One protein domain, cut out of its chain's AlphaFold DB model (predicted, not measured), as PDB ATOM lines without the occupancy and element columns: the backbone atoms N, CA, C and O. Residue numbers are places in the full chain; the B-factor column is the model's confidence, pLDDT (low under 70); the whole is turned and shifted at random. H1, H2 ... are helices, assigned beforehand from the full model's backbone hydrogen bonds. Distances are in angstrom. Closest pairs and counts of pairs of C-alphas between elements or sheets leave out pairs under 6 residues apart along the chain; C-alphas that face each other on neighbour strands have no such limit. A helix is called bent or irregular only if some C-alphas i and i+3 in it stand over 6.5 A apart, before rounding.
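Overview. This is residues 260 to 308 and 539 to 572 of the 572 residues of the protein "Putative zinc transporter" of Operophtera brumata (winter moth) (UniProt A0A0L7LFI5). Two long helices, H3 and H2, cross as a narrow, slanted X and run the same way, while the shorter H1 folds back beside the first part of H2 with a gap between them. Past the crossing the far ends stick out separately: residues 559 to 572, of which 559 to 569 belong to H3, and residues 301 to 308, of which 301 to 306 belong to H2. The printed part has 83 residues with three named helices, H1, H2 and H3 along the chain, and no named strand; the class is all helix. The whole is loose, with a radius of gyration of the C-alphas of 17.0 A and spans of 55 by 26 by 19 A.

Along the chain. H3, the longest helix, holds residues 539 to 569 and measures 45.4 A, from C-alpha 539 at (228.188, 212.086, 222.990) to C-alpha 569 at (212.926, 169.459, 226.260). H2, residues 278 to 306, measures 40.0 A and is neither bent nor irregular, but only just: C-alphas 299 and 302 are 6.4 A apart. H1, residues 260 to 272, begins with C-alpha 260 at (238.743, 189.602, 236.829), measures 19.5 A and is only just irregular, with C-alphas 268 and 271 6.51 A apart.

Arrangement. H3 and H2 touch, their closest C-alphas being those of Gly 546 and Leu 288, 4.2 A apart. Their tilt is 37 degrees, only just steep. H1 and H2 are close but not clearly touching; their closest C-alphas, of Ile 270 and Tyr 278, are 7.8 A apart. They run opposite ways at a shallow tilt of 21 degrees. H1 and H3 are apart. Every O i to N i+4 pair is within hydrogen-bond range in H3, against 22 of 25 in H2 and 6 of 9 in H1.

Size, cuts and confidence. The C-alphas of Lys 275 and Leu 572 are the two farthest apart, at 56.1 A. The link from H1 to H2 is tight. Residues 309 to 538 are not printed, and C-alphas 308 and 539 are 41.8 A apart across the cut. Mean pLDDT of the printed part is 78.5, with residues 274 to 275, 304 to 308 and 562 to 572 under 70.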
ATOM      1  N   SER A 260     237.866 188.589 236.221       88.75
ATOM      2  CA  SER A 260     238.743 189.602 236.829       88.75
ATOM      3  C   SER A 260     239.792 190.135 235.841       88.75
ATOM      4  O   SER A 260     240.035 191.341 235.776       88.75
ATOM      5  N   ALA A 261     240.378 189.259 235.020       86.31
ATOM      6  CA  ALA A 261     241.314 189.633 233.965       86.31
ATOM      7  C   ALA A 261     240.643 190.478 232.869       86.31
ATOM      8  O   ALA A 261     241.254 191.425 232.378       86.31
ATOM      9  N   CYS A 262     239.377 190.211 232.534       83.81
ATOM     10  CA  CYS A 262     238.595 191.058 231.629       83.81
ATOM     11  C   CYS A 262     238.449 192.494 232.177       83.81
ATOM     12  O   CYS A 262     238.674 193.463 231.449       83.81
ATOM     13  N   GLY A 263     238.203 192.645 233.484       83.69
ATOM     14  CA  GLY A 263     238.225 193.949 234.159       83.69
ATOM     15  C   GLY A 263     239.583 194.661 234.066       83.69
ATOM     16  O   GLY A 263     239.641 195.860 233.786       83.69
ATOM     17  N   LEU A 264     240.690 193.925 234.219       82.00
ATOM     18  CA  LEU A 264     242.048 194.464 234.055       82.00
ATOM     19  C   LEU A 264     242.355 194.881 232.606       82.00
ATOM     20  O   LEU A 264     243.033 195.890 232.404       82.00
ATOM     21  N   LEU A 265     241.821 194.183 231.595       80.88
ATOM     22  CA  LEU A 265     241.924 194.612 230.193       80.88
ATOM     23  C   LEU A 265     241.245 195.970 229.964       80.88
ATOM     24  O   LEU A 265     241.789 196.800 229.238       80.88
ATOM     25  N   GLY A 266     240.119 196.243 230.632       80.75
ATOM     26  CA  GLY A 266     239.471 197.560 230.608       80.75
ATOM     27  C   GLY A 266     240.394 198.693 231.081       80.75
ATOM     28  O   GLY A 266     240.424 199.762 230.473       80.75
ATOM     29  N   VAL A 267     241.217 198.440 232.105       81.50
ATOM     30  CA  VAL A 267     242.244 199.388 232.576       81.50
ATOM     31  C   VAL A 267     243.424 199.465 231.598       81.50
ATOM     32  O   VAL A 267     243.915 200.556 231.318       81.50
ATOM     33  N   ALA A 268     243.854 198.341 231.021       79.50
ATOM     34  CA  ALA A 268     244.953 198.294 230.052       79.50
ATOM     35  C   ALA A 268     244.641 199.018 228.725       79.50
ATOM     36  O   ALA A 268     245.557 199.511 228.071       79.50
ATOM     37  N   VAL A 269     243.365 199.140 228.340       78.19
ATOM     38  CA  VAL A 269     242.928 199.909 227.158       78.19
ATOM     39  C   VAL A 269     243.088 201.427 227.351       78.19
ATOM     40  O   VAL A 269     243.288 202.139 226.366       78.19
ATOM     41  N   ILE A 270     243.069 201.932 228.592       76.75
ATOM     42  CA  ILE A 270     243.171 203.374 228.896       76.75
ATOM     43  C   ILE A 270     244.421 204.032 228.274       76.75
ATOM     44  O   ILE A 270     244.244 204.993 227.524       76.75
ATOM     45  N   PRO A 271     245.661 203.551 228.506       73.06
ATOM     46  CA  PRO A 271     246.865 204.138 227.905       73.06
ATOM     47  C   PRO A 271     247.049 203.835 226.406       73.06
ATOM     48  O   PRO A 271     247.933 204.416 225.784       73.06
ATOM     49  N   ILE A 272     246.259 202.926 225.822       72.50
ATOM     50  CA  ILE A 272     246.397 202.504 224.416       72.50
ATOM     51  C   ILE A 272     245.597 203.416 223.468       72.50
ATOM     52  O   ILE A 272     245.937 203.533 222.289       72.50
ATOM     53  N   MET A 273     244.541 204.078 223.954       72.81
ATOM     54  CA  MET A 273     243.638 204.862 223.106       72.81
ATOM     55  C   MET A 273     244.076 206.312 222.861       72.81
ATOM     56  O   MET A 273     244.487 207.038 223.762       72.81
ATOM     57  N   HIS A 274     243.900 206.770 221.617       69.25
ATOM     58  CA  HIS A 274     244.218 208.140 221.215       69.25
ATOM     59  C   HIS A 274     243.285 209.173 221.873       69.25
ATOM     60  O   HIS A 274     242.062 208.993 221.921       69.25
ATOM     61  N   LYS A 275     243.871 210.303 222.302       68.94
ATOM     62  CA  LYS A 275     243.268 211.362 223.140       68.94
ATOM     63  C   LYS A 275     241.914 211.897 222.631       68.94
ATOM     64  O   LYS A 275     241.111 212.368 223.426       68.94
ATOM     65  N   THR A 276     241.650 211.811 221.324       72.19
ATOM     66  CA  THR A 276     240.412 212.290 220.674       72.19
ATOM     67  C   THR A 276     239.220 211.336 220.778       72.19
ATOM     68  O   THR A 276     238.086 211.798 220.841       72.19
ATOM     69  N   TYR A 277     239.443 210.016 220.784       77.12
ATOM     70  CA  TYR A 277     238.363 209.012 220.772       77.12
ATOM     71  C   TYR A 277     238.055 208.446 222.163       77.12
ATOM     72  O   TYR A 277     236.962 207.927 222.387       77.12
ATOM     73  N   TYR A 278     238.993 208.595 223.101       81.31
ATOM     74  CA  TYR A 278     238.906 208.117 224.482       81.31
ATOM     75  C   TYR A 278     237.578 208.469 225.177       81.31
ATOM     76  O   TYR A 278     236.902 207.584 225.697       81.31
ATOM     77  N   ASN A 279     237.153 209.737 225.112       79.62
ATOM     78  CA  ASN A 279     235.934 210.205 225.782       79.62
ATOM     79  C   ASN A 279     234.658 209.542 225.234       79.62
ATOM     80  O   ASN A 279     233.782 209.167 226.010       79.62
ATOM     81  N   HIS A 280     234.563 209.357 223.913       83.44
ATOM     82  CA  HIS A 280     233.406 208.712 223.286       83.44
ATOM     83  C   HIS A 280     233.382 207.202 223.533       83.44
ATOM     84  O   HIS A 280     232.312 206.654 223.800       83.44
ATOM     85  N   LEU A 281     234.543 206.534 223.525       83.75
ATOM     86  CA  LEU A 281     234.606 205.117 223.881       83.75
ATOM     87  C   LEU A 281     234.244 204.890 225.355       83.75
ATOM     88  O   LEU A 281     233.483 203.973 225.639       83.75
ATOM     89  N   LEU A 282     234.720 205.723 226.288       83.75
ATOM     90  CA  LEU A 282     234.317 205.616 227.696       83.75
ATOM     91  C   LEU A 282     232.808 205.811 227.879       83.75
ATOM     92  O   LEU A 282     232.184 205.029 228.590       83.75
ATOM     93  N   GLN A 283     232.213 206.809 227.219       85.75
ATOM     94  CA  GLN A 283     230.762 207.035 227.251       85.75
ATOM     95  C   GLN A 283     229.989 205.817 226.728       85.75
ATOM     96  O   GLN A 283     229.036 205.384 227.370       85.75
ATOM     97  N   PHE A 284     230.433 205.227 225.614       88.19
ATOM     98  CA  PHE A 284     229.851 204.003 225.064       88.19
ATOM     99  C   PHE A 284     230.015 202.793 226.002       88.19
ATOM    100  O   PHE A 284     229.045 202.084 226.240       88.19
ATOM    101  N   LEU A 285     231.205 202.568 226.572       87.69
ATOM    102  CA  LEU A 285     231.479 201.423 227.455       87.69
ATOM    103  C   LEU A 285     230.729 201.509 228.790       87.69
ATOM    104  O   LEU A 285     230.195 200.503 229.247       87.69
ATOM    105  N   VAL A 286     230.647 202.696 229.400       89.00
ATOM    106  CA  VAL A 286     229.849 202.916 230.619       89.00
ATOM    107  C   VAL A 286     228.364 202.705 230.322       89.00
ATOM    108  O   VAL A 286     227.682 202.018 231.077       89.00
ATOM    109  N   ALA A 287     227.869 203.228 229.200       92.06
ATOM    110  CA  ALA A 287     226.488 203.028 228.779       92.06
ATOM    111  C   ALA A 287     226.161 201.560 228.460       92.06
ATOM    112  O   ALA A 287     225.089 201.086 228.825       92.06
ATOM    113  N   LEU A 288     227.089 200.827 227.838       91.44
ATOM    114  CA  LEU A 288     226.961 199.394 227.585       91.44
ATOM    115  C   LEU A 288     226.926 198.603 228.894       91.44
ATOM    116  O   LEU A 288     226.058 197.751 229.041       91.44
ATOM    117  N   ALA A 289     227.791 198.921 229.863       91.31
ATOM    118  CA  ALA A 289     227.794 198.277 231.178       91.31
ATOM    119  C   ALA A 289     226.506 198.546 231.981       91.31
ATOM    120  O   ALA A 289     225.978 197.641 232.621       91.31
ATOM    121  N   VAL A 290     225.959 199.765 231.921       93.69
ATOM    122  CA  VAL A 290     224.642 200.069 232.510       93.69
ATOM    123  C   VAL A 290     223.527 199.329 231.761       93.69
ATOM    124  O   VAL A 290     222.623 198.792 232.393       93.69
ATOM    125  N   GLY A 291     223.608 199.243 230.430       92.31
ATOM    126  CA  GLY A 291     222.643 198.528 229.593       92.31
ATOM    127  C   GLY A 291     222.618 197.019 229.844       92.31
ATOM    128  O   GLY A 291     221.538 196.442 229.923       92.31
ATOM    129  N   THR A 292     223.776 196.379 230.029       91.00
ATOM    130  CA  THR A 292     223.855 194.945 230.351       91.00
ATOM    131  C   THR A 292     223.394 194.649 231.775       91.00
ATOM    132  O   THR A 292     222.593 193.739 231.956       91.00
ATOM    133  N   LEU A 293     223.821 195.431 232.776       90.56
ATOM    134  CA  LEU A 293     223.378 195.256 234.168       90.56
ATOM    135  C   LEU A 293     221.870 195.498 234.332       90.56
ATOM    136  O   LEU A 293     221.199 194.767 235.054       90.56
ATOM    137  N   CYS A 294     221.316 196.495 233.636       90.12
ATOM    138  CA  CYS A 294     219.873 196.731 233.616       90.12
ATOM    139  C   CYS A 294     219.125 195.640 232.830       90.12
ATOM    140  O   CYS A 294     218.029 195.253 233.227       90.12
ATOM    141  N   GLY A 295     219.704 195.136 231.736       88.50
ATOM    142  CA  GLY A 295     219.141 194.043 230.942       88.50
ATOM    143  C   GLY A 295     219.015 192.745 231.740       88.50
ATOM    144  O   GLY A 295     217.931 192.177 231.789       88.50
ATOM    145  N   ASP A 296     220.079 192.323 232.424       87.50
ATOM    146  CA  ASP A 296     220.080 191.162 233.326       87.50
ATOM    147  C   ASP A 296     219.056 191.322 234.469       87.50
ATOM    148  O   ASP A 296     218.208 190.453 234.698       87.50
ATOM    149  N   ALA A 297     219.046 192.494 235.115       87.25
ATOM    150  CA  ALA A 297     218.100 192.805 236.183       87.25
ATOM    151  C   ALA A 297     216.626 192.730 235.739       87.25
ATOM    152  O   ALA A 297     215.787 192.254 236.505       87.25
ATOM    153  N   LEU A 298     216.297 193.184 234.525       83.50
ATOM    154  CA  LEU A 298     214.922 193.228 234.012       83.50
ATOM    155  C   LEU A 298     214.476 191.943 233.298       83.50
ATOM    156  O   LEU A 298     213.296 191.611 233.364       83.50
ATOM    157  N   LEU A 299     215.377 191.238 232.608       79.94
ATOM    158  CA  LEU A 299     215.033 190.084 231.764       79.94
ATOM    159  C   LEU A 299     215.276 188.731 232.442       79.94
ATOM    160  O   LEU A 299     214.586 187.775 232.106       79.94
ATOM    161  N   HIS A 300     216.211 188.641 233.394       72.06
ATOM    162  CA  HIS A 300     216.481 187.408 234.142       72.06
ATOM    163  C   HIS A 300     216.022 187.536 235.600       72.06
ATOM    164  O   HIS A 300     215.153 186.782 236.039       72.06
ATOM    165  N   LEU A 301     216.546 188.507 236.357       79.19
ATOM    166  CA  LEU A 301     216.306 188.578 237.809       79.19
ATOM    167  C   LEU A 301     214.866 188.971 238.172       79.19
ATOM    168  O   LEU A 301     214.262 188.332 239.034       79.19
ATOM    169  N   MET A 302     214.290 189.987 237.520       74.25
ATOM    170  CA  MET A 302     212.916 190.431 237.782       74.25
ATOM    171  C   MET A 302     211.867 189.329 237.537       74.25
ATOM    172  O   MET A 302     211.114 189.054 238.473       74.25
ATOM    173  N   PRO A 303     211.805 188.646 236.374       71.12
ATOM    174  CA  PRO A 303     210.829 187.577 236.169       71.12
ATOM    175  C   PRO A 303     211.080 186.348 237.052       71.12
ATOM    176  O   PRO A 303     210.105 185.742 237.480       71.12
ATOM    177  N   HIS A 304     212.325 185.997 237.404       65.88
ATOM    178  CA  HIS A 304     212.569 184.897 238.356       65.88
ATOM    179  C   HIS A 304     212.229 185.245 239.812       65.88
ATOM    180  O   HIS A 304     211.914 184.349 240.592       65.88
ATOM    181  N   ALA A 305     212.290 186.522 240.200       65.50
ATOM    182  CA  ALA A 305     211.818 186.968 241.506       65.50
ATOM    183  C   ALA A 305     210.284 187.064 241.543       65.50
ATOM    184  O   ALA A 305     209.661 186.619 242.507       65.50
ATOM    185  N   MET A 306     209.678 187.645 240.505       63.06
ATOM    186  CA  MET A 306     208.237 187.905 240.428       63.06
ATOM    187  C   MET A 306     207.408 186.706 239.968       63.06
ATOM    188  O   MET A 306     206.191 186.732 240.155       63.06
ATOM    189  N   SER A 307     208.014 185.655 239.407       61.06
ATOM    190  CA  SER A 307     207.299 184.400 239.203       61.06
ATOM    191  C   SER A 307     206.835 183.866 240.564       61.06
ATOM    192  O   SER A 307     207.637 183.758 241.503       61.06
ATOM    193  N   PRO A 308     205.536 183.556 240.726       49.75
ATOM    194  CA  PRO A 308     205.082 182.888 241.927       49.75
ATOM    195  C   PRO A 308     205.735 181.507 241.942       49.75
ATOM    196  O   PRO A 308     205.470 180.673 241.080       49.75
ATOM    197  N   SER A 539     227.985 212.769 221.702       79.19
ATOM    198  CA  SER A 539     228.188 212.086 222.990       79.19
ATOM    199  C   SER A 539     226.896 211.511 223.584       79.19
ATOM    200  O   SER A 539     226.937 210.450 224.204       79.19
ATOM    201  N   VAL A 540     225.743 212.148 223.343       86.56
ATOM    202  CA  VAL A 540     224.429 211.575 223.696       86.56
ATOM    203  C   VAL A 540     224.129 210.359 222.814       86.56
ATOM    204  O   VAL A 540     223.723 209.319 223.326       86.56
ATOM    205  N   ALA A 541     224.401 210.446 221.508       88.69
ATOM    206  CA  ALA A 541     224.217 209.331 220.581       88.69
ATOM    207  C   ALA A 541     225.072 208.103 220.954       88.69
ATOM    208  O   ALA A 541     224.544 206.994 220.996       88.69
ATOM    209  N   TRP A 542     226.353 208.280 221.308       87.62
ATOM    210  CA  TRP A 542     227.203 207.175 221.780       87.62
ATOM    211  C   TRP A 542     226.681 206.523 223.067       87.62
ATOM    212  O   TRP A 542     226.747 205.301 223.196       87.62
ATOM    213  N   MET A 543     226.116 207.307 223.990       90.19
ATOM    214  CA  MET A 543     225.495 206.788 225.212       90.19
ATOM    215  C   MET A 543     224.227 205.972 224.906       90.19
ATOM    216  O   MET A 543     224.060 204.870 225.422       90.19
ATOM    217  N   LEU A 544     223.355 206.458 224.017       93.12
ATOM    218  CA  LEU A 544     222.153 205.722 223.601       93.12
ATOM    219  C   LEU A 544     222.500 204.430 222.845       93.12
ATOM    220  O   LEU A 544     221.901 203.390 223.113       93.12
ATOM    221  N   MET A 545     223.510 204.458 221.968       92.88
ATOM    222  CA  MET A 545     224.011 203.259 221.284       92.88
ATOM    223  C   MET A 545     224.609 202.238 222.261       92.88
ATOM    224  O   MET A 545     224.409 201.038 222.076       92.88
ATOM    225  N   GLY A 546     225.308 202.683 223.311       92.50
ATOM    226  CA  GLY A 546     225.814 201.800 224.369       92.50
ATOM    227  C   GLY A 546     224.683 201.112 225.136       92.50
ATOM    228  O   GLY A 546     224.656 199.886 225.211       92.50
ATOM    229  N   LEU A 547     223.694 201.874 225.617       93.19
ATOM    230  CA  LEU A 547     222.523 201.322 226.314       93.19
ATOM    231  C   LEU A 547     221.746 200.327 225.439       93.19
ATOM    232  O   LEU A 547     221.468 199.211 225.875       93.19
ATOM    233  N   ALA A 548     221.443 200.700 224.190       93.94
ATOM    234  CA  ALA A 548     220.692 199.856 223.264       93.94
ATOM    235  C   ALA A 548     221.441 198.563 222.899       93.94
ATOM    236  O   ALA A 548     220.826 197.500 222.827       93.94
ATOM    237  N   THR A 549     222.766 198.620 222.712       94.00
ATOM    238  CA  THR A 549     223.568 197.409 222.460       94.00
ATOM    239  C   THR A 549     223.696 196.530 223.702       94.00
ATOM    240  O   THR A 549     223.566 195.317 223.573       94.00
ATOM    241  N   GLY A 550     223.859 197.100 224.900       91.88
ATOM    242  CA  GLY A 550     223.899 196.334 226.153       91.88
ATOM    243  C   GLY A 550     222.598 195.574 226.437       91.88
ATOM    244  O   GLY A 550     222.634 194.375 226.711       91.88
ATOM    245  N   ILE A 551     221.447 196.241 226.288       90.38
ATOM    246  CA  ILE A 551     220.122 195.613 226.433       90.38
ATOM    247  C   ILE A 551     219.891 194.576 225.323       90.38
ATOM    248  O   ILE A 551     219.425 193.474 225.601       90.38
ATOM    249  N   GLY A 552     220.262 194.890 224.077       90.44
ATOM    250  CA  GLY A 552     220.131 193.972 222.942       90.44
ATOM    251  C   GLY A 552     220.947 192.684 223.100       90.44
ATOM    252  O   GLY A 552     220.449 191.612 222.776       90.44
ATOM    253  N   ILE A 553     222.164 192.764 223.650       90.19
ATOM    254  CA  ILE A 553     222.995 191.587 223.957       90.19
ATOM    255  C   ILE A 553     222.303 190.693 224.995       90.19
ATOM    256  O   ILE A 553     222.218 189.486 224.781       90.19
ATOM    257  N   MET A 554     221.765 191.267 226.075       88.19
ATOM    258  CA  MET A 554     221.057 190.490 227.102       88.19
ATOM    259  C   MET A 554     219.750 189.877 226.585       88.19
ATOM    260  O   MET A 554     219.461 188.722 226.880       88.19
ATOM    261  N   LEU A 555     219.000 190.593 225.743       85.81
ATOM    262  CA  LEU A 555     217.795 190.057 225.104       85.81
ATOM    263  C   LEU A 555     218.112 188.892 224.152       85.81
ATOM    264  O   LEU A 555     217.372 187.913 224.124       85.81
ATOM    265  N   VAL A 556     219.225 188.954 223.413       87.56
ATOM    266  CA  VAL A 556     219.693 187.823 222.595       87.56
ATOM    267  C   VAL A 556     220.060 186.624 223.476       87.56
ATOM    268  O   VAL A 556     219.646 185.512 223.161       87.56
ATOM    269  N   ILE A 557     220.772 186.825 224.591       84.81
ATOM    270  CA  ILE A 557     221.119 185.742 225.530       84.81
ATOM    271  C   ILE A 557     219.854 185.075 226.097       84.81
ATOM    272  O   ILE A 557     219.748 183.850 226.045       84.81
ATOM    273  N   ALA A 558     218.870 185.863 226.542       80.50
ATOM    274  CA  ALA A 558     217.600 185.361 227.072       80.50
ATOM    275  C   ALA A 558     216.820 184.506 226.052       80.50
ATOM    276  O   ALA A 558     216.288 183.450 226.400       80.50
ATOM    277  N   LEU A 559     216.784 184.925 224.778       80.25
ATOM    278  CA  LEU A 559     216.159 184.150 223.698       80.25
ATOM    279  C   LEU A 559     216.910 182.840 223.418       80.25
ATOM    280  O   LEU A 559     216.280 181.789 223.318       80.25
ATOM    281  N   TYR A 560     218.245 182.875 223.357       82.00
ATOM    282  CA  TYR A 560     219.058 181.667 223.169       82.00
ATOM    283  C   TYR A 560     218.877 180.654 224.312       82.00
ATOM    284  O   TYR A 560     218.827 179.454 224.052       82.00
ATOM    285  N   GLU A 561     218.746 181.106 225.564       73.81
ATOM    286  CA  GLU A 561     218.483 180.214 226.702       73.81
ATOM    287  C   GLU A 561     217.083 179.576 226.625       73.81
ATOM    288  O   GLU A 561     216.912 178.406 226.973       73.81
ATOM    289  N   HIS A 562     216.082 180.315 226.138       66.12
ATOM    290  CA  HIS A 562     214.726 179.802 225.937       66.12
ATOM    291  C   HIS A 562     214.670 178.737 224.828       66.12
ATOM    292  O   HIS A 562     214.131 177.652 225.044       66.12
ATOM    293  N   ASP A 563     215.292 178.989 223.676       60.78
ATOM    294  CA  ASP A 563     215.325 178.018 222.574       60.78
ATOM    295  C   ASP A 563     216.175 176.782 222.907       60.78
ATOM    296  O   ASP A 563     215.815 175.672 222.512       60.78
ATOM    297  N   LEU A 564     217.238 176.923 223.710       55.97
ATOM    298  CA  LEU A 564     217.976 175.783 224.267       55.97
ATOM    299  C   LEU A 564     217.095 174.910 225.173       55.97
ATOM    300  O   LEU A 564     217.152 173.686 225.069       55.97
ATOM    301  N   LYS A 565     216.258 175.506 226.035       57.38
ATOM    302  CA  LYS A 565     215.320 174.751 226.889       57.38
ATOM    303  C   LYS A 565     214.297 173.969 226.064       57.38
ATOM    304  O   LYS A 565     214.009 172.828 226.409       57.38
ATOM    305  N   ASN A 566     213.818 174.534 224.957       57.03
ATOM    306  CA  ASN A 566     212.910 173.840 224.040       57.03
ATOM    307  C   ASN A 566     213.623 172.686 223.307       57.03
ATOM    308  O   ASN A 566     213.136 171.558 223.313       57.03
ATOM    309  N   LEU A 567     214.819 172.933 222.756       46.38
ATOM    310  CA  LEU A 567     215.615 171.932 222.027       46.38
ATOM    311  C   LEU A 567     216.045 170.728 222.878       46.38
ATOM    312  O   LEU A 567     216.125 169.620 222.355       46.38
ATOM    313  N   PHE A 568     216.316 170.924 224.170       53.62
ATOM    314  CA  PHE A 568     216.607 169.825 225.100       53.62
ATOM    315  C   PHE A 568     215.355 169.252 225.790       53.62
ATOM    316  O   PHE A 568     215.449 168.199 226.416       53.62
ATOM    317  N   GLY A 569     214.192 169.902 225.668       45.81
ATOM    318  CA  GLY A 569     212.926 169.459 226.260       45.81
ATOM    319  C   GLY A 569     212.207 168.359 225.472       45.81
ATOM    320  O   GLY A 569     211.533 167.530 226.075       45.81
ATOM    321  N   GLU A 570     212.380 168.308 224.147       46.75
ATOM    322  CA  GLU A 570     211.807 167.258 223.277       46.75
ATOM    323  C   GLU A 570     212.782 166.087 223.004       46.75
ATOM    324  O   GLU A 570     212.522 165.246 222.142       46.75
ATOM    325  N   GLY A 571     213.929 166.040 223.696       44.62
ATOM    326  CA  GLY A 571     215.103 165.256 223.286       44.62
ATOM    327  C   GLY A 571     215.699 164.295 224.321       44.62
ATOM    328  O   GLY A 571     216.907 164.053 224.248       44.62
ATOM    329  N   LEU A 572     214.915 163.782 225.281       35.69
ATOM    330  CA  LEU A 572     215.384 162.836 226.311       35.69
ATOM    331  C   LEU A 572     214.288 161.878 226.814       35.69
ATOM    332  O   LEU A 572     213.213 162.381 227.203       35.69
TER     333      LEU A 572